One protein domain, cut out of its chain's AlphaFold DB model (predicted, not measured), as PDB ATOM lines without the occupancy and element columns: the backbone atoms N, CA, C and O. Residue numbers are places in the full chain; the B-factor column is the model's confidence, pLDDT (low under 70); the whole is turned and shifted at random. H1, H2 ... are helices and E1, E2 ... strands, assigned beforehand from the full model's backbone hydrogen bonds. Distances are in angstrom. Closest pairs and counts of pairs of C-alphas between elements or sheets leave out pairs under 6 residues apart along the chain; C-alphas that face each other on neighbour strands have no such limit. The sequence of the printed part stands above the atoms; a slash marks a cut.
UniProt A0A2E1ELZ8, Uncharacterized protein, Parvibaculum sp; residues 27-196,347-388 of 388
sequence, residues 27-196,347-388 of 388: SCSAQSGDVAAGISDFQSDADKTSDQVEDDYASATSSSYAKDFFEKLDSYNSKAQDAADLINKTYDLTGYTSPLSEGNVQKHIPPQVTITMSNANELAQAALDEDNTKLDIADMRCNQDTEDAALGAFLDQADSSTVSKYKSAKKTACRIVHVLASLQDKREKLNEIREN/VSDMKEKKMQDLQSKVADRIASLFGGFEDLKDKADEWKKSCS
ATOM      1  N   SER A  27     102.559  91.630  68.341       70.19
ATOM      2  CA  SER A  27     101.288  92.303  68.655       70.19
ATOM      3  C   SER A  27     101.310  92.950  70.036       70.19
ATOM      4  O   SER A  27     100.847  94.077  70.191       70.19
ATOM      5  N   CYS A  28     101.906  92.275  71.022       79.31
ATOM      6  CA  CYS A  28     102.036  92.807  72.368       79.31
ATOM      7  C   CYS A  28     102.941  94.050  72.423       79.31
ATOM      8  O   CYS A  28     102.601  95.052  73.051       79.31
ATOM      9  N   SER A  29     104.076  94.017  71.718       77.25
ATOM     10  CA  SER A  29     104.990  95.162  71.650       77.25
ATOM     11  C   SER A  29     104.366  96.378  70.956       77.25
ATOM     12  O   SER A  29     104.547  97.502  71.420       77.25
ATOM     13  N   ALA A  30     103.584  96.155  69.892       79.12
ATOM     14  CA  ALA A  30     102.872  97.213  69.182       79.12
ATOM     15  C   ALA A  30     101.809  97.865  70.079       79.12
ATOM     16  O   ALA A  30     101.830  99.076  70.268       79.12
ATOM     17  N   GLN A  31     100.969  97.057  70.734       85.62
ATOM     18  CA  GLN A  31      99.918  97.553  71.628       85.62
ATOM     19  C   GLN A  31     100.476  98.234  72.882       85.62
ATOM     20  O   GLN A  31      99.923  99.224  73.348       85.62
ATOM     21  N   SER A  32     101.612  97.767  73.408       87.69
ATOM     22  CA  SER A  32     102.320  98.469  74.485       87.69
ATOM     23  C   SER A  32     102.783  99.861  74.043       87.69
ATOM     24  O   SER A  32     102.748 100.802  74.837       87.69
ATOM     25  N   GLY A  33     103.225  99.991  72.788       90.06
ATOM     26  CA  GLY A  33     103.553 101.276  72.176       90.06
ATOM     27  C   GLY A  33     102.330 102.183  72.046       90.06
ATOM     28  O   GLY A  33     102.429 103.370  72.350       90.06
ATOM     29  N   ASP A  34     101.175 101.624  71.682       92.25
ATOM     30  CA  ASP A  34      99.918 102.367  71.540       92.25
ATOM     31  C   ASP A  34      99.405 102.921  72.878       92.25
ATOM     32  O   ASP A  34      98.945 104.064  72.929       92.25
ATOM     33  N   VAL A  35      99.536 102.167  73.979       94.31
ATOM     34  CA  VAL A  35      99.195 102.661  75.328       94.31
ATOM     35  C   VAL A  35     100.148 103.782  75.755       94.31
ATOM     36  O   VAL A  35      99.699 104.823  76.230       94.31
ATOM     37  N   ALA A  36     101.460 103.628  75.536       94.88
ATOM     38  CA  ALA A  36     102.442 104.671  75.859       94.88
ATOM     39  C   ALA A  36     102.248 105.953  75.023       94.88
ATOM     40  O   ALA A  36     102.417 107.071  75.532       94.88
ATOM     41  N   ALA A  37     101.872 105.804  73.748       94.81
ATOM     42  CA  ALA A  37     101.475 106.912  72.888       94.81
ATOM     43  C   ALA A  37     100.198 107.577  73.416       94.81
ATOM     44  O   ALA A  37     100.203 108.783  73.631       94.81
ATOM     45  N   GLY A  38      99.171 106.792  73.761       96.12
ATOM     46  CA  GLY A  38      97.932 107.295  74.361       96.12
ATOM     47  C   GLY A  38      98.149 108.053  75.675       96.12
ATOM     48  O   GLY A  38      97.510 109.073  75.898       96.12
ATOM     49  N   ILE A  39      99.092 107.626  76.522       96.31
ATOM     50  CA  ILE A  39      99.483 108.376  77.729       96.31
ATOM     51  C   ILE A  39     100.103 109.729  77.360       96.31
ATOM     52  O   ILE A  39      99.857 110.725  78.038       96.31
ATOM     53  N   SER A  40     100.920 109.775  76.305       96.00
ATOM     54  CA  SER A  40     101.531 111.027  75.843       96.00
ATOM     55  C   SER A  40     100.493 111.967  75.220       96.00
ATOM     56  O   SER A  40     100.554 113.171  75.467       96.00
ATOM     57  N   ASP A  41      99.525 111.425  74.480       95.62
ATOM     58  CA  ASP A  41      98.396 112.180  73.931       95.62
ATOM     59  C   ASP A  41      97.525 112.738  75.065       95.62
ATOM     60  O   ASP A  41      97.290 113.942  75.120       95.62
ATOM     61  N   PHE A  42      97.160 111.901  76.044       95.06
ATOM     62  CA  PHE A  42      96.395 112.319  77.221       95.06
ATOM     63  C   PHE A  42      97.110 113.414  78.017       95.06
ATOM     64  O   PHE A  42      96.474 114.369  78.458       95.06
ATOM     65  N   GLN A  43      98.432 113.321  78.176       96.12
ATOM     66  CA  GLN A  43      99.215 114.389  78.792       96.12
ATOM     67  C   GLN A  43      99.115 115.693  77.995       96.12
ATOM     68  O   GLN A  43      98.812 116.735  78.569       96.12
ATOM     69  N   SER A  44      99.347 115.634  76.681       96.25
ATOM     70  CA  SER A  44      99.262 116.804  75.806       96.25
ATOM     71  C   SER A  44      97.877 117.452  75.863       96.25
ATOM     72  O   SER A  44      97.768 118.679  75.904       96.25
ATOM     73  N   ASP A  45      96.818 116.645  75.881       96.12
ATOM     74  CA  ASP A  45      95.444 117.126  75.957       96.12
ATOM     75  C   ASP A  45      95.111 117.697  77.336       96.12
ATOM     76  O   ASP A  45      94.474 118.749  77.410       96.12
ATOM     77  N   ALA A  46      95.575 117.076  78.424       96.31
ATOM     78  CA  ALA A  46      95.389 117.589  79.779       96.31
ATOM     79  C   ALA A  46      96.089 118.942  79.970       96.31
ATOM     80  O   ALA A  46      95.464 119.885  80.458       96.31
ATOM     81  N   ASP A  47      97.348 119.063  79.537       96.81
ATOM     82  CA  ASP A  47      98.131 120.299  79.639       96.81
ATOM     83  C   ASP A  47      97.487 121.416  78.804       96.81
ATOM     84  O   ASP A  47      97.182 122.493  79.319       96.81
ATOM     85  N   LYS A  48      97.144 121.125  77.542       96.88
ATOM     86  CA  LYS A  48      96.434 122.067  76.667       96.88
ATOM     87  C   LYS A  48      95.086 122.492  77.245       96.88
ATOM     88  O   LYS A  48      94.719 123.661  77.150       96.88
ATOM     89  N   THR A  49      94.324 121.557  77.807       96.88
ATOM     90  CA  THR A  49      93.017 121.862  78.398       96.88
ATOM     91  C   THR A  49      93.180 122.724  79.645       96.88
ATOM     92  O   THR A  49      92.404 123.659  79.826       96.88
ATOM     93  N   SER A  50      94.205 122.469  80.463       96.69
ATOM     94  CA  SER A  50      94.537 123.308  81.618       96.69
ATOM     95  C   SER A  50      94.831 124.744  81.185       96.69
ATOM     96  O   SER A  50      94.184 125.656  81.693       96.69
ATOM     97  N   ASP A  51      95.710 124.946  80.199       96.69
ATOM     98  CA  ASP A  51      96.029 126.281  79.667       96.69
ATOM     99  C   ASP A  51      94.766 127.005  79.178       96.69
ATOM    100  O   ASP A  51      94.512 128.164  79.504       96.69
ATOM    101  N   GLN A  52      93.912 126.291  78.442       97.38
ATOM    102  CA  GLN A  52      92.665 126.849  77.930       97.38
ATOM    103  C   GLN A  52      91.661 127.208  79.036       97.38
ATOM    104  O   GLN A  52      90.914 128.175  78.888       97.38
ATOM    105  N   VAL A  53      91.618 126.439  80.128       97.44
ATOM    106  CA  VAL A  53      90.790 126.748  81.303       97.44
ATOM    107  C   VAL A  53      91.308 128.001  82.002       97.44
ATOM    108  O   VAL A  53      90.500 128.854  82.370       97.44
ATOM    109  N   GLU A  54      92.626 128.154  82.152       96.31
ATOM    110  CA  GLU A  54      93.226 129.366  82.722       96.31
ATOM    111  C   GLU A  54      92.913 130.606  81.862       96.31
ATOM    112  O   GLU A  54      92.491 131.639  82.393       96.31
ATOM    113  N   ASP A  55      93.004 130.478  80.535       96.31
ATOM    114  CA  ASP A  55      92.657 131.531  79.572       96.31
ATOM    115  C   ASP A  55      91.166 131.908  79.604       96.31
ATOM    116  O   ASP A  55      90.813 133.096  79.603       96.31
ATOM    117  N   ASP A  56      90.266 130.920  79.644       96.06
ATOM    118  CA  ASP A  56      88.826 131.163  79.764       96.06
ATOM    119  C   ASP A  56      88.502 131.857  81.093       96.06
ATOM    120  O   ASP A  56      87.711 132.807  81.121       96.06
ATOM    121  N   TYR A  57      89.150 131.440  82.183       94.38
ATOM    122  CA  TYR A  57      88.978 132.050  83.498       94.38
ATOM    123  C   TYR A  57      89.446 133.512  83.486       94.38
ATOM    124  O   TYR A  57      88.718 134.400  83.941       94.38
ATOM    125  N   ALA A  58      90.618 133.794  82.910       93.31
ATOM    126  CA  ALA A  58      91.137 135.152  82.729       93.31
ATOM    127  C   ALA A  58      90.220 136.020  81.857       93.31
ATOM    128  O   ALA A  58      90.028 137.201  82.151       93.31
ATOM    129  N   SER A  59      89.620 135.430  80.823       91.44
ATOM    130  CA  SER A  59      88.689 136.105  79.915       91.44
ATOM    131  C   SER A  59      87.352 136.449  80.579       91.44
ATOM    132  O   SER A  59      86.771 137.503  80.307       91.44
ATOM    133  N   ALA A  60      86.847 135.571  81.449       89.62
ATOM    134  CA  ALA A  60      85.604 135.789  82.186       89.62
ATOM    135  C   ALA A  60      85.770 136.796  83.335       89.62
ATOM    136  O   ALA A  60      84.832 137.535  83.640       89.62
ATOM    137  N   THR A  61      86.961 136.832  83.939       86.38
ATOM    138  CA  THR A  61      87.274 137.631  85.127       86.38
ATOM    139  C   THR A  61      88.226 138.790  84.784       86.38
ATOM    140  O   THR A  61      87.804 139.829  84.277       86.38
ATOM    141  N   SER A  62      89.518 138.618  85.055       87.31
ATOM    142  CA  SER A  62      90.650 139.391  84.541       87.31
ATOM    143  C   SER A  62      91.918 138.544  84.676       87.31
ATOM    144  O   SER A  62      91.977 137.658  85.530       87.31
ATOM    145  N   SER A  63      92.966 138.835  83.903       88.19
ATOM    146  CA  SER A  63      94.224 138.076  83.982       88.19
ATOM    147  C   SER A  63      94.858 138.094  85.376       88.19
ATOM    148  O   SER A  63      95.398 137.082  85.808       88.19
ATOM    149  N   SER A  64      94.778 139.213  86.105       89.25
ATOM    150  CA  SER A  64      95.305 139.297  87.474       89.25
ATOM    151  C   SER A  64      94.495 138.452  88.451       89.25
ATOM    152  O   SER A  64      95.067 137.744  89.267       89.25
ATOM    153  N   TYR A  65      93.166 138.483  88.341       88.06
ATOM    154  CA  TYR A  65      92.298 137.710  89.226       88.06
ATOM    155  C   TYR A  65      92.417 136.202  88.969       88.06
ATOM    156  O   TYR A  65      92.511 135.420  89.912       88.06
ATOM    157  N   ALA A  66      92.457 135.788  87.698       92.06
ATOM    158  CA  ALA A  66      92.691 134.395  87.328       92.06
ATOM    159  C   ALA A  66      94.033 133.900  87.872       92.06
ATOM    160  O   ALA A  66      94.081 132.869  88.537       92.06
ATOM    161  N   LYS A  67      95.098 134.683  87.676       93.88
ATOM    162  CA  LYS A  67      96.420 134.375  88.219       93.88
ATOM    163  C   LYS A  67      96.380 134.168  89.735       93.88
ATOM    164  O   LYS A  67      96.827 133.129  90.206       93.88
ATOM    165  N   ASP A  68      95.782 135.093  90.485       91.19
ATOM    166  CA  ASP A  68      95.667 134.977  91.944       91.19
ATOM    167  C   ASP A  68      94.869 133.732  92.377       91.19
ATOM    168  O   ASP A  68      95.167 133.119  93.405       91.19
ATOM    169  N   PHE A  69      93.837 133.353  91.613       91.81
ATOM    170  CA  PHE A  69      93.057 132.142  91.864       91.81
ATOM    171  C   PHE A  69      93.902 130.875  91.676       91.81
ATOM    172  O   PHE A  69      93.966 130.048  92.592       91.81
ATOM    173  N   PHE A  70      94.581 130.735  90.535       95.25
ATOM    174  CA  PHE A  70      95.397 129.553  90.242       95.25
ATOM    175  C   PHE A  70      96.638 129.471  91.136       95.25
ATOM    176  O   PHE A  70      96.934 128.395  91.646       95.25
ATOM    177  N   GLU A  71      97.281 130.595  91.473       95.38
ATOM    178  CA  GLU A  71      98.386 130.618  92.442       95.38
ATOM    179  C   GLU A  71      97.947 130.145  93.839       95.38
ATOM    180  O   GLU A  71      98.688 129.433  94.522       95.38
ATOM    181  N   LYS A  72      96.731 130.499  94.282       92.75
ATOM    182  CA  LYS A  72      96.171 129.980  95.543       92.75
ATOM    183  C   LYS A  72      95.908 128.482  95.462       92.75
ATOM    184  O   LYS A  72      96.261 127.766  96.402       92.75
ATOM    185  N   LEU A  73      95.315 128.016  94.364       94.19
ATOM    186  CA  LEU A  73      95.066 126.594  94.141       94.19
ATOM    187  C   LEU A  73      96.384 125.802  94.153       94.19
ATOM    188  O   LEU A  73      96.482 124.782  94.832       94.19
ATOM    189  N   ASP A  74      97.422 126.310  93.495       94.62
ATOM    190  CA  ASP A  74      98.744 125.684  93.454       94.62
ATOM    191  C   ASP A  74      99.434 125.726  94.820       94.62
ATOM    192  O   ASP A  74     100.043 124.746  95.246       94.62
ATOM    193  N   SER A  75      99.283 126.821  95.566       95.81
ATOM    194  CA  SER A  75      99.797 126.941  96.932       95.81
ATOM    195  C   SER A  75      99.200 125.881  97.863       95.81
ATOM    196  O   SER A  75      99.943 125.200  98.582       95.81
ATOM    197  N   TYR A  76      97.877 125.668  97.801       94.44
ATOM    198  CA  TYR A  76      97.203 124.608  98.561       94.44
ATOM    199  C   TYR A  76      97.717 123.215  98.199       94.44
ATOM    200  O   TYR A  76      97.827 122.361  99.077       94.44
ATOM    201  N   ASN A  77      98.092 123.018  96.936       95.94
ATOM    202  CA  ASN A  77      98.470 121.726  96.374       95.94
ATOM    203  C   ASN A  77      99.982 121.536  96.186       95.94
ATOM    204  O   ASN A  77     100.418 120.530  95.628       95.94
ATOM    205  N   SER A  78     100.801 122.447  96.716       93.44
ATOM    206  CA  SER A  78     102.268 122.425  96.594       93.44
ATOM    207  C   SER A  78     102.931 121.163  97.160       93.44
ATOM    208  O   SER A  78     104.050 120.828  96.781       93.44
ATOM    209  N   LYS A  79     102.246 120.457  98.069       92.19
ATOM    210  CA  LYS A  79     102.712 119.202  98.681       92.19
ATOM    211  C   LYS A  79     102.006 117.948  98.160       92.19
ATOM    212  O   LYS A  79     102.449 116.858  98.511       92.19
ATOM    213  N   ALA A  80     100.952 118.094  97.355       92.38
ATOM    214  CA  ALA A  80     100.192 116.968  96.816       92.38
ATOM    215  C   ALA A  80     101.106 116.102  95.939       92.38
ATOM    216  O   ALA A  80     101.729 116.626  95.005       92.38
ATOM    217  N   GLN A  81     101.218 114.811  96.246       88.69
ATOM    218  CA  GLN A  81     102.047 113.892  95.464       88.69
ATOM    219  C   GLN A  81     101.227 113.286  94.332       88.69
ATOM    220  O   GLN A  81     101.668 113.312  93.182       88.69
ATOM    221  N   ASP A  82     100.004 112.865  94.641       90.19
ATOM    222  CA  ASP A  82      99.092 112.240  93.692       90.19
ATOM    223  C   ASP A  82      97.812 113.076  93.508       90.19
ATOM    224  O   ASP A  82      97.609 114.117  94.143       90.19
ATOM    225  N   ALA A  83      96.956 112.665  92.570       92.44
ATOM    226  CA  ALA A  83      95.724 113.389  92.259       92.44
ATOM    227  C   ALA A  83      94.742 113.407  93.445       92.44
ATOM    228  O   ALA A  83      94.101 114.429  93.673       92.44
ATOM    229  N   ALA A  84      94.670 112.323  94.230       93.56
ATOM    230  CA  ALA A  84      93.757 112.210  95.370       93.56
ATOM    231  C   ALA A  84      94.085 113.186  96.510       93.56
ATOM    232  O   ALA A  84      93.188 113.586  97.254       93.56
ATOM    233  N   ASP A  85      95.346 113.621  96.597       94.50
ATOM    234  CA  ASP A  85      95.817 114.610  97.568       94.50
ATOM    235  C   ASP A  85      95.378 116.040  97.230       94.50
ATOM    236  O   ASP A  85      95.577 116.951  98.040       94.50
ATOM    237  N   LEU A  86      94.839 116.272  96.026       95.19
ATOM    238  CA  LEU A  86      94.441 117.606  95.610       95.19
ATOM    239  C   LEU A  86      93.274 118.110  96.463       95.19
ATOM    240  O   LEU A  86      92.258 117.435  96.663       95.19
ATOM    241  N   ILE A  87      93.394 119.354  96.907       95.62
ATOM    242  CA  ILE A  87      92.406 120.040  97.724       95.62
ATOM    243  C   ILE A  87      92.121 121.448  97.211       95.62
ATOM    244  O   ILE A  87      92.946 122.096  96.564       95.62
ATOM    245  N   ASN A  88      90.973 121.971  97.623       93.25
ATOM    246  CA  ASN A  88      90.678 123.396  97.596       93.25
ATOM    247  C   ASN A  88      90.140 123.850  98.966       93.25
ATOM    248  O   ASN A  88      89.840 123.031  99.839       93.25
ATOM    249  N   LYS A  89      90.033 125.162  99.188       91.69
ATOM    250  CA  LYS A  89      89.459 125.742 100.407       91.69
ATOM    251  C   LYS A  89      88.283 126.646 100.079       91.69
ATOM    252  O   LYS A  89      88.351 127.462  99.166       91.69
ATOM    253  N   THR A  90      87.241 126.535 100.888       92.44
ATOM    254  CA  THR A  90      86.027 127.346 100.794       92.44
ATOM    255  C   THR A  90      85.512 127.685 102.196       92.44
ATOM    256  O   THR A  90      86.172 127.370 103.186       92.44
ATOM    257  N   TYR A  91      84.359 128.341 102.303       92.94
ATOM    258  CA  TYR A  91      83.690 128.634 103.575       92.94
ATOM    259  C   TYR A  91      82.421 127.798 103.737       92.94
ATOM    260  O   TYR A  91      81.663 127.656 102.783       92.94
ATOM    261  N   ASP A  92      82.174 127.273 104.936       92.19
ATOM    262  CA  ASP A  92      80.887 126.663 105.284       92.19
ATOM    263  C   ASP A  92      79.921 127.754 105.753       92.19
ATOM    264  O   ASP A  92      80.135 128.368 106.798       92.19
ATOM    265  N   LEU A  93      78.880 128.020 104.962       89.56
ATOM    266  CA  LEU A  93      77.900 129.071 105.243       89.56
ATOM    267  C   LEU A  93      76.724 128.583 106.104       89.56
ATOM    268  O   LEU A  93      75.839 129.378 106.433       89.56
ATOM    269  N   THR A  94      76.738 127.320 106.541       87.25
ATOM    270  CA  THR A  94      75.667 126.725 107.345       87.25
ATOM    271  C   THR A  94      75.412 127.537 108.615       87.25
ATOM    272  O   THR A  94      76.286 127.717 109.463       87.25
ATOM    273  N   GLY A  95      74.182 128.036 108.759       86.00
ATOM    274  CA  GLY A  95      73.764 128.843 109.909       86.00
ATOM    275  C   GLY A  95      74.140 130.329 109.833       86.00
ATOM    276  O   GLY A  95      73.741 131.087 110.716       86.00
ATOM    277  N   TYR A  96      74.832 130.771 108.778       89.75
ATOM    278  CA  TYR A  96      75.146 132.188 108.527       89.75
ATOM    279  C   TYR A  96      74.109 132.872 107.627       89.75
ATOM    280  O   TYR A  96      74.084 134.097 107.514       89.75
ATOM    281  N   THR A  97      73.218 132.088 107.026       85.56
ATOM    282  CA  THR A  97      72.080 132.542 106.216       85.56
ATOM    283  C   THR A  97      70.770 132.629 107.012       85.56
ATOM    284  O   THR A  97      69.755 133.128 106.533       85.56
ATOM    285  N   SER A  98      70.773 132.190 108.274       82.56
ATOM    286  CA  SER A  98      69.619 132.302 109.174       82.56
ATOM    287  C   SER A  98      69.507 133.704 109.793       82.56
ATOM    288  O   SER A  98      70.536 134.330 110.070       82.56
ATOM    289  N   PRO A  99      68.288 134.207 110.082       79.44
ATOM    290  CA  PRO A  99      68.107 135.472 110.792       79.44
ATOM    291  C   PRO A  99      68.826 135.481 112.145       79.44
ATOM    292  O   PRO A  99      68.648 134.574 112.963       79.44
ATOM    293  N   LEU A 100      69.586 136.540 112.420       85.06
ATOM    294  CA  LEU A 100      70.125 136.772 113.760       85.06
ATOM    295  C   LEU A 100      68.993 137.139 114.725       85.06
ATOM    296  O   LEU A 100      68.026 137.805 114.355       85.06
ATOM    297  N   SER A 101      69.123 136.748 115.994       86.94
ATOM    298  CA  SER A 101      68.208 137.250 117.025       86.94
ATOM    299  C   SER A 101      68.393 138.757 117.224       86.94
ATOM    300  O   SER A 101      69.487 139.293 117.057       86.94
ATOM    301  N   GLU A 102      67.325 139.442 117.622       84.69
ATOM    302  CA  GLU A 102      67.352 140.883 117.876       84.69
ATOM    303  C   GLU A 102      68.432 141.281 118.890       84.69
ATOM    304  O   GLU A 102      68.560 140.683 119.958       84.69
ATOM    305  N   GLY A 103      69.206 142.310 118.544       82.06
ATOM    306  CA  GLY A 103      70.338 142.802 119.327       82.06
ATOM    307  C   GLY A 103      71.660 142.080 119.047       82.06
ATOM    308  O   GLY A 103      72.691 142.513 119.563       82.06
ATOM    309  N   ASN A 104      71.661 141.017 118.235       87.62
ATOM    310  CA  ASN A 104      72.874 140.276 117.905       87.62
ATOM    311  C   ASN A 104      73.537 140.770 116.615       87.62
ATOM    312  O   ASN A 104      72.913 141.266 115.680       87.62
ATOM    313  N   VAL A 105      74.849 140.576 116.581       86.56
ATOM    314  CA  VAL A 105      75.740 140.868 115.458       86.56
ATOM    315  C   VAL A 105      76.477 139.577 115.129       86.56
ATOM    316  O   VAL A 105      76.813 138.833 116.056       86.56
ATOM    317  N   GLN A 106      76.758 139.318 113.853       88.81
ATOM    318  CA  GLN A 106      77.619 138.211 113.454       88.81
ATOM    319  C   GLN A 106      79.020 138.411 114.046       88.81
ATOM    320  O   GLN A 106      79.667 139.422 113.790       88.81
ATOM    321  N   LYS A 107      79.484 137.478 114.887       88.00
ATOM    322  CA  LYS A 107      80.735 137.640 115.661       88.00
ATOM    323  C   LYS A 107      81.935 136.923 115.065       88.00
ATOM    324  O   LYS A 107      83.061 137.182 115.482       88.00
ATOM    325  N   HIS A 108      81.698 136.021 114.122       88.44
ATOM    326  CA  HIS A 108      82.732 135.170 113.556       88.44
ATOM    327  C   HIS A 108      82.601 135.102 112.043       88.44
ATOM    328  O   HIS A 108      81.496 135.108 111.507       88.44
ATOM    329  N   ILE A 109      83.746 135.009 111.377       91.06
ATOM    330  CA  ILE A 109      83.808 134.566 109.987       91.06
ATOM    331  C   ILE A 109      83.401 133.085 109.980       91.06
ATOM    332  O   ILE A 109      83.805 132.369 110.905       91.06
ATOM    333  N   PRO A 110      82.627 132.615 108.986       91.62
ATOM    334  CA  PRO A 110      82.355 131.202 108.831       91.62
ATOM    335  C   PRO A 110      83.652 130.390 108.798       91.62
ATOM    336  O   PRO A 110      84.688 130.897 108.351       91.62
ATOM    337  N   PRO A 111      83.642 129.151 109.308       93.50
ATOM    338  CA  PRO A 111      84.834 128.328 109.281       93.50
ATOM    339  C   PRO A 111      85.218 128.030 107.830       93.50
ATOM    340  O   PRO A 111      84.371 127.760 106.975       93.50
ATOM    341  N   GLN A 112      86.520 128.082 107.556       92.88
ATOM    342  CA  GLN A 112      87.038 127.548 106.306       92.88
ATOM    343  C   GLN A 112      86.964 126.025 106.345       92.88
ATOM    344  O   GLN A 112      87.344 125.405 107.340       92.88
ATOM    345  N   VAL A 113      86.528 125.436 105.240       93.94
ATOM    346  CA  VAL A 113      86.462 123.992 105.045       93.94
ATOM    347  C   VAL A 113      87.273 123.595 103.821       93.94
ATOM    348  O   VAL A 113      87.456 124.374 102.881       93.94
ATOM    349  N   THR A 114      87.803 122.380 103.863       95.06
ATOM    350  CA  THR A 114      88.593 121.808 102.778       95.06
ATOM    351  C   THR A 114      87.692 120.986 101.873       95.06
ATOM    352  O   THR A 114      87.032 120.061 102.337       95.06
ATOM    353  N   ILE A 115      87.706 121.301 100.580       94.75
ATOM    354  CA  ILE A 115      87.112 120.469  99.537       94.75
ATOM    355  C   ILE A 115      88.178 119.452  99.135       94.75
ATOM    356  O   ILE A 115      89.185 119.813  98.525       94.75
ATOM    357  N   THR A 116      87.984 118.197  99.529       95.31
ATOM    358  CA  THR A 116      88.824 117.071  99.089       95.31
ATOM    359  C   THR A 116      88.450 116.643  97.670       95.31
ATOM    360  O   THR A 116      87.385 117.020  97.179       95.31
ATOM    361  N   MET A 117      89.259 115.798  97.022       94.19
ATOM    362  CA  MET A 117      88.890 115.227  95.720       94.19
ATOM    363  C   MET A 117      87.548 114.485  95.722       94.19
ATOM    364  O   MET A 117      86.840 114.524  94.722       94.19
ATOM    365  N   SER A 118      87.162 113.833  96.827       92.25
ATOM    366  CA  SER A 118      85.861 113.154  96.896       92.25
ATOM    367  C   SER A 118      84.711 114.152  96.771       92.25
ATOM    368  O   SER A 118      83.804 113.948  95.972       92.25
ATOM    369  N   ASN A 119      84.787 115.261  97.511       94.12
ATOM    370  CA  ASN A 119      83.776 116.315  97.442       94.12
ATOM    371  C   ASN A 119      83.820 117.048  96.096       94.12
ATOM    372  O   ASN A 119      82.779 117.413  95.558       94.12
ATOM    373  N   ALA A 120      85.017 117.255  95.540       94.88
ATOM    374  CA  ALA A 120      85.175 117.899  94.243       94.88
ATOM    375  C   ALA A 120      84.550 117.072  93.113       94.88
ATOM    376  O   ALA A 120      83.884 117.643  92.257       94.88
ATOM    377  N   ASN A 121      84.695 115.743  93.137       92.81
ATOM    378  CA  ASN A 121      84.027 114.866  92.176       92.81
ATOM    379  C   ASN A 121      82.497 114.982  92.279       92.81
ATOM    380  O   ASN A 121      81.823 115.117  91.269       92.81
ATOM    381  N   GLU A 122      81.927 114.983  93.483       92.56
ATOM    382  CA  GLU A 122      80.472 115.126  93.645       92.56
ATOM    383  C   GLU A 122      79.958 116.463  93.080       92.56
ATOM    384  O   GLU A 122      78.990 116.492  92.321       92.56
ATOM    385  N   LEU A 123      80.648 117.566  93.385       93.94
ATOM    386  CA  LEU A 123      80.291 118.902  92.896       93.94
ATOM    387  C   LEU A 123      80.472 119.042  91.379       93.94
ATOM    388  O   LEU A 123      79.617 119.597  90.692       93.94
ATOM    389  N   ALA A 124      81.580 118.547  90.833       93.31
ATOM    390  CA  ALA A 124      81.826 118.605  89.397       93.31
ATOM    391  C   ALA A 124      80.830 117.732  88.617       93.31
ATOM    392  O   ALA A 124      80.348 118.165  87.571       93.31
ATOM    393  N   GLN A 125      80.457 116.563  89.148       91.19
ATOM    394  CA  GLN A 125      79.404 115.723  88.573       91.19
ATOM    395  C   GLN A 125      78.065 116.468  88.521       91.19
ATOM    396  O   GLN A 125      77.415 116.485  87.478       91.19
ATOM    397  N   ALA A 126      77.682 117.140  89.612       90.88
ATOM    398  CA  ALA A 126      76.456 117.934  89.649       90.88
ATOM    399  C   ALA A 126      76.455 119.049  88.586       90.88
ATOM    400  O   ALA A 126      75.448 119.256  87.909       90.88
ATOM    401  N   ALA A 127      77.591 119.724  88.382       90.38
ATOM    402  CA  ALA A 127      77.718 120.732  87.331       90.38
ATOM    403  C   ALA A 127      77.533 120.144  85.919       90.38
ATOM    404  O   ALA A 127      76.802 120.713  85.112       90.38
ATOM    405  N   LEU A 128      78.146 118.991  85.635       86.88
ATOM    406  CA  LEU A 128      78.045 118.303  84.340       86.88
ATOM    407  C   LEU A 128      76.615 117.834  84.034       86.88
ATOM    408  O   LEU A 128      76.157 117.935  82.890       86.88
ATOM    409  N   ASP A 129      75.904 117.349  85.053       85.12
ATOM    410  CA  ASP A 129      74.504 116.941  84.935       85.12
ATOM    411  C   ASP A 129      73.597 118.137  84.610       85.12
ATOM    412  O   ASP A 129      72.717 118.023  83.753       85.12
ATOM    413  N   GLU A 130      73.841 119.298  85.229       83.00
ATOM    414  CA  GLU A 130      73.130 120.543  84.905       83.00
ATOM    415  C   GLU A 130      73.387 121.001  83.455       83.00
ATOM    416  O   GLU A 130      72.453 121.438  82.775       83.00
ATOM    417  N   ASP A 131      74.610 120.826  82.946       78.00
ATOM    418  CA  ASP A 131      74.974 121.117  81.550       78.00
ATOM    419  C   ASP A 131      74.536 120.013  80.558       78.00
ATOM    420  O   ASP A 131      74.754 120.127  79.352       78.00
ATOM    421  N   ASN A 132      73.860 118.954  81.025       75.50
ATOM    422  CA  ASN A 132      73.421 117.793  80.233       75.50
ATOM    423  C   ASN A 132      74.548 117.067  79.478       75.50
ATOM    424  O   ASN A 132      74.284 116.369  78.494       75.50
ATOM    425  N   THR A 133      75.789 117.186  79.945       70.38
ATOM    426  CA  THR A 133      76.939 116.508  79.331       70.38
ATOM    427  C   THR A 133      77.008 115.023  79.709       70.38
ATOM    428  O   THR A 133      77.622 114.255  78.977       70.38
ATOM    429  N   LYS A 134      76.305 114.599  80.781       68.06
ATOM    430  CA  LYS A 134      76.162 113.201  81.257       68.06
ATOM    431  C   LYS A 134      77.474 112.413  81.190       68.06
ATOM    432  O   LYS A 134      77.583 111.423  80.469       68.06
ATOM    433  N   LEU A 135      78.453 112.868  81.957       76.06
ATOM    434  CA  LEU A 135      79.790 112.292  82.020       76.06
ATOM    435  C   LEU A 135      79.994 111.632  83.383       76.06
ATOM    436  O   LEU A 135      79.674 112.266  84.380       76.06
ATOM    437  N   ASP A 136      80.531 110.413  83.451       77.25
ATOM    438  CA  ASP A 136      80.895 109.788  84.730       77.25
ATOM    439  C   ASP A 136      82.341 110.143  85.092       77.25
ATOM    440  O   ASP A 136      83.293 109.462  84.705       77.25
ATOM    441  N   ILE A 137      82.536 111.228  85.843       81.75
ATOM    442  CA  ILE A 137      83.901 111.633  86.206       81.75
ATOM    443  C   ILE A 137      84.561 110.709  87.235       81.75
ATOM    444  O   ILE A 137      85.771 110.825  87.470       81.75
ATOM    445  N   ALA A 138      83.816 109.770  87.834       77.38
ATOM    446  CA  ALA A 138      84.397 108.766  88.717       77.38
ATOM    447  C   ALA A 138      85.370 107.840  87.970       77.38
ATOM    448  O   ALA A 138      86.286 107.299  88.595       77.38
ATOM    449  N   ASP A 139      85.249 107.722  86.645       79.06
ATOM    450  CA  ASP A 139      86.100 106.862  85.821       79.06
ATOM    451  C   ASP A 139      87.572 107.286  85.793       79.06
ATOM    452  O   ASP A 139      88.455 106.426  85.740       79.06
ATOM    453  N   MET A 140      87.868 108.585  85.917       80.06
ATOM    454  CA  MET A 140      89.251 109.059  86.086       80.06
ATOM    455  C   MET A 140      89.820 108.733  87.467       80.06
ATOM    456  O   MET A 140      91.031 108.837  87.678       80.06
ATOM    457  N   ARG A 141      88.963 108.352  88.425       86.50
ATOM    458  CA  ARG A 141      89.343 107.988  89.793       86.50
ATOM    459  C   ARG A 141      90.234 109.047  90.440       86.50
ATOM    460  O   ARG A 141      91.246 108.727  91.060       86.50
ATOM    461  N   CYS A 142      89.876 110.324  90.285       90.94
ATOM    462  CA  CYS A 142      90.660 111.430  90.839       90.94
ATOM    463  C   CYS A 142      90.798 111.380  92.362       90.94
ATOM    464  O   CYS A 142      91.759 111.909  92.900       90.94
ATOM    465  N   ASN A 143      89.854 110.743  93.055       88.75
ATOM    466  CA  ASN A 143      89.879 110.538  94.501       88.75
ATOM    467  C   ASN A 143      90.576 109.230  94.920       88.75
ATOM    468  O   ASN A 143      90.435 108.821  96.070       88.75
ATOM    469  N   GLN A 144      91.281 108.555  94.006       89.50
ATOM    470  CA  GLN A 144      91.986 107.302  94.277       89.50
ATOM    471  C   GLN A 144      93.410 107.346  93.723       89.50
ATOM    472  O   GLN A 144      93.666 107.854  92.627       89.50
ATOM    473  N   ASP A 145      94.315 106.689  94.440       82.81
ATOM    474  CA  ASP A 145      95.711 106.500  94.023       82.81
ATOM    475  C   ASP A 145      95.898 105.270  93.128       82.81
ATOM    476  O   ASP A 145      97.019 104.881  92.826       82.81
ATOM    477  N   THR A 146      94.793 104.641  92.726       83.44
ATOM    478  CA  THR A 146      94.776 103.452  91.874       83.44
ATOM    479  C   THR A 146      94.057 103.721  90.564       83.44
ATOM    480  O   THR A 146      93.028 104.404  90.518       83.44
ATOM    481  N   GLU A 147      94.568 103.119  89.504       88.25
ATOM    482  CA  GLU A 147      94.037 103.182  88.152       88.25
ATOM    483  C   GLU A 147      93.041 102.053  87.885       88.25
ATOM    484  O   GLU A 147      92.843 101.142  88.698       88.25
ATOM    485  N   ASP A 148      92.396 102.112  86.722       87.19
ATOM    486  CA  ASP A 148      91.678 100.952  86.217       87.19
ATOM    487  C   ASP A 148      92.609  99.727  86.093       87.19
ATOM    488  O   ASP A 148      93.812  99.855  85.869       87.19
ATOM    489  N   ALA A 149      92.048  98.526  86.252       89.88
ATOM    490  CA  ALA A 149      92.800  97.282  86.337       89.88
ATOM    491  C   ALA A 149      93.674  96.981  85.109       89.88
ATOM    492  O   ALA A 149      94.640  96.224  85.241       89.88
ATOM    493  N   ALA A 150      93.328  97.464  83.913       91.44
ATOM    494  CA  ALA A 150      94.181  97.291  82.738       91.44
ATOM    495  C   ALA A 150      95.294  98.331  82.660       91.44
ATOM    496  O   ALA A 150      96.456  97.972  82.464       91.44
ATOM    497  N   LEU A 151      94.957  99.592  82.911       92.75
ATOM    498  CA  LEU A 151      95.926 100.680  82.912       92.75
ATOM    499  C   LEU A 151      96.956 100.532  84.041       92.75
ATOM    500  O   LEU A 151      98.146 100.692  83.797       92.75
ATOM    501  N   GLY A 152      96.530 100.140  85.243       92.31
ATOM    502  CA  GLY A 152      97.434  99.852  86.360       92.31
ATOM    503  C   GLY A 152      98.411  98.716  86.038       92.31
ATOM    504  O   GLY A 152      99.614  98.868  86.218       92.31
ATOM    505  N   ALA A 153      97.920  97.619  85.448       92.75
ATOM    506  CA  ALA A 153      98.770  96.495  85.046       92.75
ATOM    507  C   ALA A 153      99.808  96.876  83.977       92.75
ATOM    508  O   ALA A 153     100.908  96.319  83.962       92.75
ATOM    509  N   PHE A 154      99.460  97.810  83.084       94.62
ATOM    510  CA  PHE A 154     100.402  98.385  82.127       94.62
ATOM    511  C   PHE A 154     101.453  99.244  82.831       94.62
ATOM    512  O   PHE A 154     102.648  99.060  82.610       94.62
ATOM    513  N   LEU A 155     101.023 100.158  83.704       94.31
ATOM    514  CA  LEU A 155     101.908 101.080  84.416       94.31
ATOM    515  C   LEU A 155     102.911 100.358  85.325       94.31
ATOM    516  O   LEU A 155     104.048 100.809  85.428       94.31
ATOM    517  N   ASP A 156     102.539  99.213  85.904       93.81
ATOM    518  CA  ASP A 156     103.442  98.354  86.686       93.81
ATOM    519  C   ASP A 156     104.627  97.806  85.865       93.81
ATOM    520  O   ASP A 156     105.668  97.451  86.424       93.81
ATOM    521  N   GLN A 157     104.473  97.713  84.540       92.44
ATOM    522  CA  GLN A 157     105.485  97.200  83.607       92.44
ATOM    523  C   GLN A 157     106.136  98.305  82.765       92.44
ATOM    524  O   GLN A 157     107.176  98.075  82.142       92.44
ATOM    525  N   ALA A 158     105.526  99.488  82.725       93.38
ATOM    526  CA  ALA A 158     106.001 100.622  81.957       93.38
ATOM    527  C   ALA A 158     107.282 101.221  82.555       93.38
ATOM    528  O   ALA A 158     107.596 101.087  83.740       93.38
ATOM    529  N   ASP A 159     108.039 101.931  81.722       93.75
ATOM    530  CA  ASP A 159     109.205 102.669  82.188       93.75
ATOM    531  C   ASP A 159     108.804 103.870  83.068       93.75
ATOM    532  O   ASP A 159     107.700 104.416  82.983       93.75
ATOM    533  N   SER A 160     109.743 104.341  83.890       94.19
ATOM    534  CA  SER A 160     109.496 105.433  84.837       94.19
ATOM    535  C   SER A 160     109.065 106.748  84.179       94.19
ATOM    536  O   SER A 160     108.373 107.543  84.816       94.19
ATOM    537  N   SER A 161     109.481 107.013  82.933       95.31
ATOM    538  CA  SER A 161     109.065 108.217  82.208       95.31
ATOM    539  C   SER A 161     107.592 108.107  81.814       95.31
ATOM    540  O   SER A 161     106.835 109.039  82.074       95.31
ATOM    541  N   THR A 162     107.157 106.966  81.277       95.69
ATOM    542  CA  THR A 162     105.742 106.716  80.946       95.69
ATOM    543  C   THR A 162     104.839 106.815  82.180       95.69
ATOM    544  O   THR A 162     103.830 107.523  82.142       95.69
ATOM    545  N   VAL A 163     105.242 106.222  83.310       94.81
ATOM    546  CA  VAL A 163     104.505 106.344  84.584       94.81
ATOM    547  C   VAL A 163     104.418 107.802  85.045       94.81
ATOM    548  O   VAL A 163     103.349 108.273  85.435       94.81
ATOM    549  N   SER A 164     105.526 108.545  84.970       95.00
ATOM    550  CA  SER A 164     105.563 109.953  85.387       95.00
ATOM    551  C   SER A 164     104.661 110.838  84.525       95.00
ATOM    552  O   SER A 164     103.958 111.695  85.063       95.00
ATOM    553  N   LYS A 165     104.637 110.612  83.204       96.06
ATOM    554  CA  LYS A 165     103.736 111.318  82.283       96.06
ATOM    555  C   LYS A 165     102.275 111.080  82.641       96.06
ATOM    556  O   LYS A 165     101.527 112.043  82.767       96.06
ATOM    557  N   TYR A 166     101.894 109.822  82.872       94.88
ATOM    558  CA  TYR A 166     100.527 109.485  83.261       94.88
ATOM    559  C   TYR A 166     100.124 110.160  84.576       94.88
ATOM    560  O   TYR A 166      99.091 110.825  84.633       94.88
ATOM    561  N   LYS A 167     100.958 110.051  85.621       93.62
ATOM    562  CA  LYS A 167     100.682 110.691  86.917       93.62
ATOM    563  C   LYS A 167     100.525 112.204  86.789       93.62
ATOM    564  O   LYS A 167      99.606 112.773  87.377       93.62
ATOM    565  N   SER A 168     101.392 112.846  86.001       93.88
ATOM    566  CA  SER A 168     101.298 114.278  85.712       93.88
ATOM    567  C   SER A 168      99.987 114.614  85.006       93.88
ATOM    568  O   SER A 168      99.256 115.481  85.474       93.88
ATOM    569  N   ALA A 169      99.648 113.884  83.939       94.88
ATOM    570  CA  ALA A 169      98.421 114.085  83.174       94.88
ATOM    571  C   ALA A 169      97.166 113.919  84.044       94.88
ATOM    572  O   ALA A 169      96.300 114.791  84.051       94.88
ATOM    573  N   LYS A 170      97.104 112.852  84.854       94.19
ATOM    574  CA  LYS A 170      96.009 112.607  85.804       94.19
ATOM    575  C   LYS A 170      95.883 113.758  86.801       94.19
ATOM    576  O   LYS A 170      94.786 114.263  87.017       94.19
ATOM    577  N   LYS A 171      96.997 114.213  87.386       94.25
ATOM    578  CA  LYS A 171      96.996 115.335  88.334       94.25
ATOM    579  C   LYS A 171      96.515 116.635  87.678       94.25
ATOM    580  O   LYS A 171      95.693 117.328  88.274       94.25
ATOM    581  N   THR A 172      96.963 116.938  86.458       95.38
ATOM    582  CA  THR A 172      96.496 118.096  85.676       95.38
ATOM    583  C   THR A 172      94.996 118.000  85.387       95.38
ATOM    584  O   THR A 172      94.254 118.932  85.693       95.38
ATOM    585  N   ALA A 173      94.513 116.857  84.898       94.81
ATOM    586  CA  ALA A 173      93.094 116.636  84.619       94.81
ATOM    587  C   ALA A 173      92.222 116.786  85.883       94.81
ATOM    588  O   ALA A 173      91.217 117.497  85.881       94.81
ATOM    589  N   CYS A 174      92.639 116.193  87.004       95.12
ATOM    590  CA  CYS A 174      91.924 116.291  88.279       95.12
ATOM    591  C   CYS A 174      91.986 117.699  88.905       95.12
ATOM    592  O   CYS A 174      91.063 118.099  89.615       95.12
ATOM    593  N   ARG A 175      93.020 118.501  88.609       95.56
ATOM    594  CA  ARG A 175      93.053 119.932  88.964       95.56
ATOM    595  C   ARG A 175      91.938 120.696  88.247       95.56
ATOM    596  O   ARG A 175      91.292 121.528  88.875       95.56
ATOM    597  N   ILE A 176      91.660 120.385  86.980       95.94
ATOM    598  CA  ILE A 176      90.555 121.003  86.225       95.94
ATOM    599  C   ILE A 176      89.196 120.627  86.843       95.94
ATOM    600  O   ILE A 176      88.331 121.491  86.989       95.94
ATOM    601  N   VAL A 177      89.034 119.384  87.312       95.06
ATOM    602  CA  VAL A 177      87.844 118.957  88.081       95.06
ATOM    603  C   VAL A 177      87.658 119.812  89.344       95.06
ATOM    604  O   VAL A 177      86.547 120.261  89.618       95.06
ATOM    605  N   HIS A 178      88.735 120.131  90.076       94.75
ATOM    606  CA  HIS A 178      88.683 121.062  91.218       94.75
ATOM    607  C   HIS A 178      88.238 122.477  90.835       94.75
ATOM    608  O   HIS A 178      87.528 123.127  91.607       94.75
ATOM    609  N   VAL A 179      88.639 122.968  89.659       96.12
ATOM    610  CA  VAL A 179      88.189 124.274  89.155       96.12
ATOM    611  C   VAL A 179      86.679 124.252  88.932       96.12
ATOM    612  O   VAL A 179      85.985 125.134  89.440       96.12
ATOM    613  N   LEU A 180      86.156 123.227  88.248       95.62
ATOM    614  CA  LEU A 180      84.714 123.080  88.029       95.62
ATOM    615  C   LEU A 180      83.950 122.956  89.354       95.62
ATOM    616  O   LEU A 180      82.970 123.669  89.568       95.62
ATOM    617  N   ALA A 181      84.439 122.120  90.271       95.44
ATOM    618  CA  ALA A 181      83.864 121.961  91.602       95.44
ATOM    619  C   ALA A 181      83.824 123.285  92.378       95.44
ATOM    620  O   ALA A 181      82.832 123.597  93.032       95.44
ATOM    621  N   SER A 182      84.878 124.103  92.277       94.88
ATOM    622  CA  SER A 182      84.911 125.423  92.908       94.88
ATOM    623  C   SER A 182      83.884 126.388  92.316       94.88
ATOM    624  O   SER A 182      83.369 127.226  93.057       94.88
ATOM    625  N   LEU A 183      83.628 126.329  91.007       94.94
ATOM    626  CA  LEU A 183      82.600 127.145  90.358       94.94
ATOM    627  C   LEU A 183      81.201 126.689  90.797       94.94
ATOM    628  O   LEU A 183      80.379 127.534  91.156       94.94
ATOM    629  N   GLN A 184      80.965 125.374  90.868       94.88
ATOM    630  CA  GLN A 184      79.705 124.809  91.356       94.88
ATOM    631  C   GLN A 184      79.428 125.171  92.819       94.88
ATOM    632  O   GLN A 184      78.360 125.695  93.119       94.88
ATOM    633  N   ASP A 185      80.399 124.978  93.718       94.81
ATOM    634  CA  ASP A 185      80.277 125.322  95.144       94.81
ATOM    635  C   ASP A 185      79.881 126.796  95.336       94.81
ATOM    636  O   ASP A 185      78.968 127.126  96.096       94.81
ATOM    637  N   LYS A 186      80.529 127.707  94.596       93.12
ATOM    638  CA  LYS A 186      80.179 129.133  94.630       93.12
ATOM    639  C   LYS A 186      78.775 129.391  94.069       93.12
ATOM    640  O   LYS A 186      78.077 130.252  94.602       93.12
ATOM    641  N   ARG A 187      78.341 128.671  93.027       91.88
ATOM    642  CA  ARG A 187      76.985 128.782  92.457       91.88
ATOM    643  C   ARG A 187      75.909 128.326  93.446       91.88
ATOM    644  O   ARG A 187      74.912 129.026  93.618       91.88
ATOM    645  N   GLU A 188      76.115 127.203  94.125       92.19
ATOM    646  CA  GLU A 188      75.188 126.690  95.140       92.19
ATOM    647  C   GLU A 188      75.056 127.662  96.315       92.19
ATOM    648  O   GLU A 188      73.946 128.042  96.693       92.19
ATOM    649  N   LYS A 189      76.181 128.182  96.812       91.94
ATOM    650  CA  LYS A 189      76.190 129.204  97.869       91.94
ATOM    651  C   LYS A 189      75.545 130.507  97.439       91.94
ATOM    652  O   LYS A 189      74.847 131.136  98.228       91.94
ATOM    653  N   LEU A 190      75.739 130.922  96.191       89.12
ATOM    654  CA  LEU A 190      75.034 132.076  95.646       89.12
ATOM    655  C   LEU A 190      73.517 131.863  95.707       89.12
ATOM    656  O   LEU A 190      72.795 132.782  96.091       89.12
ATOM    657  N   ASN A 191      73.031 130.672  95.354       86.88
ATOM    658  CA  ASN A 191      71.609 130.348  95.443       86.88
ATOM    659  C   ASN A 191      71.115 130.357  96.899       86.88
ATOM    660  O   ASN A 191      70.084 130.970  97.173       86.88
ATOM    661  N   GLU A 192      71.886 129.807  97.841       87.94
ATOM    662  CA  GLU A 192      71.558 129.840  99.273       87.94
ATOM    663  C   GLU A 192      71.466 131.279  99.817       87.94
ATOM    664  O   GLU A 192      70.494 131.652 100.482       87.94
ATOM    665  N   ILE A 193      72.457 132.122  99.502       86.94
ATOM    666  CA  ILE A 193      72.488 133.527  99.928       86.94
ATOM    667  C   ILE A 193      71.354 134.315  99.261       86.94
ATOM    668  O   ILE A 193      70.799 135.221  99.876       86.94
ATOM    669  N   ARG A 194      70.975 134.001  98.019       80.25
ATOM    670  CA  ARG A 194      69.835 134.660  97.358       80.25
ATOM    671  C   ARG A 194      68.514 134.356  98.036       80.25
ATOM    672  O   ARG A 194      67.696 135.258  98.170       80.25
ATOM    673  N   GLU A 195      68.311 133.106  98.429       81.38
ATOM    674  CA  GLU A 195      67.076 132.685  99.080       81.38
ATOM    675  C   GLU A 195      66.961 133.287 100.486       81.38
ATOM    676  O   GLU A 195      65.920 133.831 100.851       81.38
ATOM    677  N   ASN A 196      68.050 133.253 101.259       82.12
ATOM    678  CA  ASN A 196      67.987 133.486 102.704       82.12
ATOM    679  C   ASN A 196      68.690 134.773 103.178       82.12
ATOM    680  O   ASN A 196      68.323 135.345 104.212       82.12
ATOM    681  N   VAL A 347      81.422 134.911  95.214       89.19
ATOM    682  CA  VAL A 347      80.142 134.191  95.147       89.19
ATOM    683  C   VAL A 347      79.090 135.022  94.416       89.19
ATOM    684  O   VAL A 347      78.342 134.488  93.600       89.19
ATOM    685  N   SER A 348      79.046 136.335  94.657       82.31
ATOM    686  CA  SER A 348      78.105 137.235  93.978       82.31
ATOM    687  C   SER A 348      78.317 137.263  92.457       82.31
ATOM    688  O   SER A 348      77.341 137.387  91.712       82.31
ATOM    689  N   ASP A 349      79.556 137.068  91.994       84.19
ATOM    690  CA  ASP A 349      79.910 137.064  90.571       84.19
ATOM    691  C   ASP A 349      79.404 135.838  89.803       84.19
ATOM    692  O   ASP A 349      79.220 135.928  88.591       84.19
ATOM    693  N   MET A 350      79.086 134.716  90.465       85.75
ATOM    694  CA  MET A 350      78.601 133.492  89.791       85.75
ATOM    695  C   MET A 350      77.262 133.663  89.060       85.75
ATOM    696  O   MET A 350      76.845 132.830  88.257       85.75
ATOM    697  N   LYS A 351      76.564 134.763  89.330       74.44
ATOM    698  CA  LYS A 351      75.378 135.214  88.606       74.44
ATOM    699  C   LYS A 351      75.675 135.650  87.183       74.44
ATOM    700  O   LYS A 351      74.786 135.591  86.335       74.44
ATOM    701  N   GLU A 352      76.855 136.222  86.984       76.75
ATOM    702  CA  GLU A 352      77.164 136.903  85.750       76.75
ATOM    703  C   GLU A 352      77.196 135.876  84.633       76.75
ATOM    704  O   GLU A 352      77.817 134.819  84.766       76.75
ATOM    705  N   LYS A 353      76.572 136.218  83.504       82.56
ATOM    706  CA  LYS A 353      76.566 135.361  82.320       82.56
ATOM    707  C   LYS A 353      77.972 134.856  81.978       82.56
ATOM    708  O   LYS A 353      78.129 133.692  81.655       82.56
ATOM    709  N   LYS A 354      79.003 135.693  82.136       85.00
ATOM    710  CA  LYS A 354      80.407 135.302  81.925       85.00
ATOM    711  C   LYS A 354      80.879 134.170  82.841       85.00
ATOM    712  O   LYS A 354      81.611 133.309  82.375       85.00
ATOM    713  N   MET A 355      80.477 134.168  84.111       88.88
ATOM    714  CA  MET A 355      80.862 133.131  85.075       88.88
ATOM    715  C   MET A 355      80.074 131.835  84.868       88.88
ATOM    716  O   MET A 355      80.634 130.754  85.017       88.88
ATOM    717  N   GLN A 356      78.803 131.932  84.469       86.69
ATOM    718  CA  GLN A 356      77.999 130.763  84.090       86.69
ATOM    719  C   GLN A 356      78.499 130.139  82.783       86.69
ATOM    720  O   GLN A 356      78.710 128.932  82.717       86.69
ATOM    721  N   ASP A 357      78.772 130.970  81.774       90.69
ATOM    722  CA  ASP A 357      79.361 130.539  80.506       90.69
ATOM    723  C   ASP A 357      80.762 129.935  80.741       90.69
ATOM    724  O   ASP A 357      81.117 128.953  80.098       90.69
ATOM    725  N   LEU A 358      81.559 130.477  81.675       93.94
ATOM    726  CA  LEU A 358      82.837 129.884  82.087       93.94
ATOM    727  C   LEU A 358      82.639 128.488  82.680       93.94
ATOM    728  O   LEU A 358      83.331 127.565  82.268       93.94
ATOM    729  N   GLN A 359      81.715 128.329  83.629       93.81
ATOM    730  CA  GLN A 359      81.439 127.030  84.243       93.81
ATOM    731  C   GLN A 359      81.073 125.980  83.185       93.81
ATOM    732  O   GLN A 359      81.689 124.916  83.158       93.81
ATOM    733  N   SER A 360      80.156 126.326  82.279       92.38
ATOM    734  CA  SER A 360      79.718 125.452  81.186       92.38
ATOM    735  C   SER A 360      80.866 125.105  80.226       92.38
ATOM    736  O   SER A 360      81.086 123.943  79.900       92.38
ATOM    737  N   LYS A 361      81.716 126.077  79.866       94.06
ATOM    738  CA  LYS A 361      82.922 125.804  79.062       94.06
ATOM    739  C   LYS A 361      83.905 124.864  79.755       94.06
ATOM    740  O   LYS A 361      84.505 124.020  79.096       94.06
ATOM    741  N   VAL A 362      84.121 125.024  81.062       95.31
ATOM    742  CA  VAL A 362      85.005 124.129  81.823       95.31
ATOM    743  C   VAL A 362      84.410 122.716  81.861       95.31
ATOM    744  O   VAL A 362      85.154 121.752  81.685       95.31
ATOM    745  N   ALA A 363      83.090 122.585  82.013       93.00
ATOM    746  CA  ALA A 363      82.381 121.311  81.911       93.00
ATOM    747  C   ALA A 363      82.577 120.640  80.535       93.00
ATOM    748  O   ALA A 363      83.013 119.490  80.476       93.00
ATOM    749  N   ASP A 364      82.384 121.368  79.432       91.31
ATOM    750  CA  ASP A 364      82.602 120.858  78.067       91.31
ATOM    751  C   ASP A 364      84.053 120.406  77.823       91.31
ATOM    752  O   ASP A 364      84.324 119.404  77.147       91.31
ATOM    753  N   ARG A 365      85.014 121.149  78.384       92.75
ATOM    754  CA  ARG A 365      86.444 120.823  78.318       92.75
ATOM    755  C   ARG A 365      86.767 119.532  79.053       92.75
ATOM    756  O   ARG A 365      87.496 118.702  78.514       92.75
ATOM    757  N   ILE A 366      86.203 119.352  80.246       92.06
ATOM    758  CA  ILE A 366      86.318 118.103  80.999       92.06
ATOM    759  C   ILE A 366      85.720 116.955  80.180       92.06
ATOM    760  O   ILE A 366      86.408 115.965  79.964       92.06
ATOM    761  N   ALA A 367      84.511 117.103  79.635       88.94
ATOM    762  CA  ALA A 367      83.893 116.057  78.815       88.94
ATOM    763  C   ALA A 367      84.753 115.655  77.605       88.94
ATOM    764  O   ALA A 367      84.921 114.470  77.325       88.94
ATOM    765  N   SER A 368      85.368 116.632  76.934       88.81
ATOM    766  CA  SER A 368      86.271 116.371  75.807       88.81
ATOM    767  C   SER A 368      87.543 115.631  76.236       88.81
ATOM    768  O   SER A 368      87.954 114.681  75.573       88.81
ATOM    769  N   LEU A 369      88.153 116.041  77.353       90.81
ATOM    770  CA  LEU A 369      89.348 115.399  77.909       90.81
ATOM    771  C   LEU A 369      89.073 113.946  78.323       90.81
ATOM    772  O   LEU A 369      89.912 113.071  78.119       90.81
ATOM    773  N   PHE A 370      87.886 113.686  78.873       85.25
ATOM    774  CA  PHE A 370      87.474 112.346  79.274       85.25
ATOM    775  C   PHE A 370      87.247 111.409  78.087       85.25
ATOM    776  O   PHE A 370      87.623 110.246  78.188       85.25
ATOM    777  N   GLY A 371      86.744 111.902  76.951       82.88
ATOM    778  CA  GLY A 371      86.663 111.088  75.731       82.88
ATOM    779  C   GLY A 371      88.030 110.527  75.313       82.88
ATOM    780  O   GLY A 371      88.155 109.343  75.021       82.88
ATOM    781  N   GLY A 372      89.091 111.340  75.387       84.06
ATOM    782  CA  GLY A 372      90.458 110.869  75.125       84.06
ATOM    783  C   GLY A 372      91.005 109.908  76.193       84.06
ATOM    784  O   GLY A 372      91.819 109.033  75.895       84.06
ATOM    785  N   PHE A 373      90.552 110.035  77.442       89.69
ATOM    786  CA  PHE A 373      90.911 109.106  78.515       89.69
ATOM    787  C   PHE A 373      90.223 107.738  78.365       89.69
ATOM    788  O   PHE A 373      90.845 106.713  78.650       89.69
ATOM    789  N   GLU A 374      88.978 107.700  77.888       88.00
ATOM    790  CA  GLU A 374      88.285 106.450  77.544       88.00
ATOM    791  C   GLU A 374      89.031 105.695  76.437       88.00
ATOM    792  O   GLU A 374      89.337 104.515  76.612       88.00
ATOM    793  N   ASP A 375      89.466 106.389  75.380       89.12
ATOM    794  CA  ASP A 375      90.296 105.792  74.322       89.12
ATOM    795  C   ASP A 375      91.609 105.196  74.876       89.12
ATOM    796  O   ASP A 375      92.089 104.157  74.413       89.12
ATOM    797  N   LEU A 376      92.221 105.840  75.879       92.69
ATOM    798  CA  LEU A 376      93.405 105.306  76.562       92.69
ATOM    799  C   LEU A 376      93.080 104.032  77.360       92.69
ATOM    800  O   LEU A 376      93.870 103.083  77.335       92.69
ATOM    801  N   LYS A 377      91.942 103.994  78.061       91.75
ATOM    802  CA  LYS A 377      91.490 102.793  78.782       91.75
ATOM    803  C   LYS A 377      91.265 101.632  77.817       91.75
ATOM    804  O   LYS A 377      91.771 100.542  78.077       91.75
ATOM    805  N   ASP A 378      90.615 101.883  76.685       91.75
ATOM    806  CA  ASP A 378      90.361 100.866  75.662       91.75
ATOM    807  C   ASP A 378      91.667 100.283  75.106       91.75
ATOM    808  O   ASP A 378      91.829  99.061  75.040       91.75
ATOM    809  N   LYS A 379      92.658 101.135  74.808       93.50
ATOM    810  CA  LYS A 379      94.005 100.686  74.405       93.50
ATOM    811  C   LYS A 379      94.672  99.828  75.483       93.50
ATOM    812  O   LYS A 379      95.299  98.817  75.162       93.50
ATOM    813  N   ALA A 380      94.551 100.207  76.757       93.12
ATOM    814  CA  ALA A 380      95.115  99.434  77.863       93.12
ATOM    815  C   ALA A 380      94.426  98.067  78.018       93.12
ATOM    816  O   ALA A 380      95.095  97.061  78.266       93.12
ATOM    817  N   ASP A 381      93.109  98.003  77.823       93.31
ATOM    818  CA  ASP A 381      92.342  96.757  77.829       93.31
ATOM    819  C   ASP A 381      92.715  95.834  76.664       93.31
ATOM    820  O   ASP A 381      92.838  94.616  76.841       93.31
ATOM    821  N   GLU A 382      92.909  96.385  75.465       91.50
ATOM    822  CA  GLU A 382      93.398  95.634  74.307       91.50
ATOM    823  C   GLU A 382      94.806  95.089  74.535       91.50
ATOM    824  O   GLU A 382      95.050  93.905  74.285       91.50
ATOM    825  N   TRP A 383      95.707  95.916  75.071       93.56
ATOM    826  CA  TRP A 383      97.041  95.483  75.473       93.56
ATOM    827  C   TRP A 383      96.963  94.338  76.489       93.56
ATOM    828  O   TRP A 383      97.579  93.293  76.283       93.56
ATOM    829  N   LYS A 384      96.146  94.472  77.542       91.06
ATOM    830  CA  LYS A 384      96.005  93.441  78.579       91.06
ATOM    831  C   LYS A 384      95.551  92.103  77.996       91.06
ATOM    832  O   LYS A 384      96.116  91.071  78.339       91.06
ATOM    833  N   LYS A 385      94.577  92.111  77.079       87.94
ATOM    834  CA  LYS A 385      94.072  90.890  76.417       87.94
ATOM    835  C   LYS A 385      95.141  90.161  75.597       87.94
ATOM    836  O   LYS A 385      95.045  88.946  75.444       87.94
ATOM    837  N   SER A 386      96.123  90.881  75.063       83.88
ATOM    838  CA  SER A 386      97.180  90.301  74.227       83.88
ATOM    839  C   SER A 386      98.477  90.003  74.975       83.88
ATOM    840  O   SER A 386      99.275  89.199  74.492       83.88
ATOM    841  N   CYS A 387      98.712  90.671  76.105       79.69
ATOM    842  CA  CYS A 387     100.001  90.692  76.796       79.69
ATOM    843  C   CYS A 387      99.988  90.119  78.214       79.69
ATOM    844  O   CYS A 387     101.071  89.828  78.724       79.69
ATOM    845  N   SER A 388      98.822  90.004  78.867       65.69
ATOM    846  CA  SER A 388      98.714  89.581  80.274       65.69
ATOM    847  C   SER A 388      98.166  88.172  80.439       65.69
ATOM    848  O   SER A 388      97.062  87.924  79.898       65.69
TER     849      SER A 388
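This is residues 27 to 196 and 347 to 388 of the 388 residues of an uncharacterized protein of Parvibaculum sp (UniProt A0A2E1ELZ8). What does this domain look like? Three long helices make an elongated bundle, H1 and H7 side by side and H6 slanting across them, with H3 and H5 crossing H7 and a small hairpin, E1 and E2, packed through E1 on H6. H2 folds back beyond H1 and packs on E1, while residues 100 to 105 of the hairpin's loop stick out. What is it made of? The 212 printed residues include seven named helices and two named strands, in the order H1 H2 E1 E2 H3 H4 H5 H6 H7; the sheet E1 - E2 is antiparallel and the class is mostly helix. The whole is compact, with a radius of gyration of the C-alphas of 19.6 A, and spans 77 by 30 by 28 A, the hairpin's loop adding to the length.

What comes first? H1, residues 27 to 60, begins with C-alpha 27 at (101.288, 92.303, 68.655) and measures 48.2 A. H2, residues 63 to 77, measures 21.0 A. What follows? E1 is residues 87 to 91, 13.6 A, and E2 is residues 112 to 116, 12.8 A. H3, residues 117 to 130, measures 19.8 A, H4, residues 137 to 140, 5.9 A, and H5, residues 149 to 155, 10.1 A. What comes last? H6, residues 160 to 196, measures 53.2 A. H7, residues 353 to 387, measures 50.7 A and ends with C-alpha 387 at (100.001, 90.692, 76.796).

How do H1, H6 and H7 form a bundle, helices grouped together? H1 and H7 touch at a shallow tilt of 7 degrees, opposite ways, closest at the C-alphas of Ala 60 and Lys 354, 5.2 A. H1 touches residues 162 to 176 of H6, closest at the C-alphas of Gln 43 and Ala 169, 4.5 A. H6 and H7 touch, closest at the C-alphas of Leu 183 and Gln 359, 6.2 A. What else meets the hub, H7? H3 touches it, closest at the C-alphas of Leu 128 and Ala 363, 5.8 A; H5 touches it about perpendicular at 83 degrees, closest at the C-alphas of Leu 151 and Ala 380, 5.3 A. H4 only just touches it, with 3 pairs of C-alphas within 8 A, the closest those of Met 140 and Phe 373, 7.8 A. Where are H2 and the hairpin? H2 touches H1, closest at the C-alphas of Ala 58 and Ala 66, 4.9 A. In the hairpin, N 88 and O 115 are within hydrogen-bond range at 2.9 A. What do the helix backbones show? Every O i to N i+4 pair is within hydrogen-bond range in H1, H2, H3 and H6, against 2 of 3 in H5 and 30 of 31 in H7; H4 is too short for such a pair.

How far does it reach? The two C-alphas farthest apart, those of Ser 27 and Gly 103, are 77.9 A apart. Is anything missing or long? Residues 197 to 346 are not printed, and C-alphas 196 and 347 are 14.3 A apart across the cut; the link from E1 to E2 is long, 20 residues. Where is confidence low? Residues 134 and 388 have pLDDT under 70 in this model.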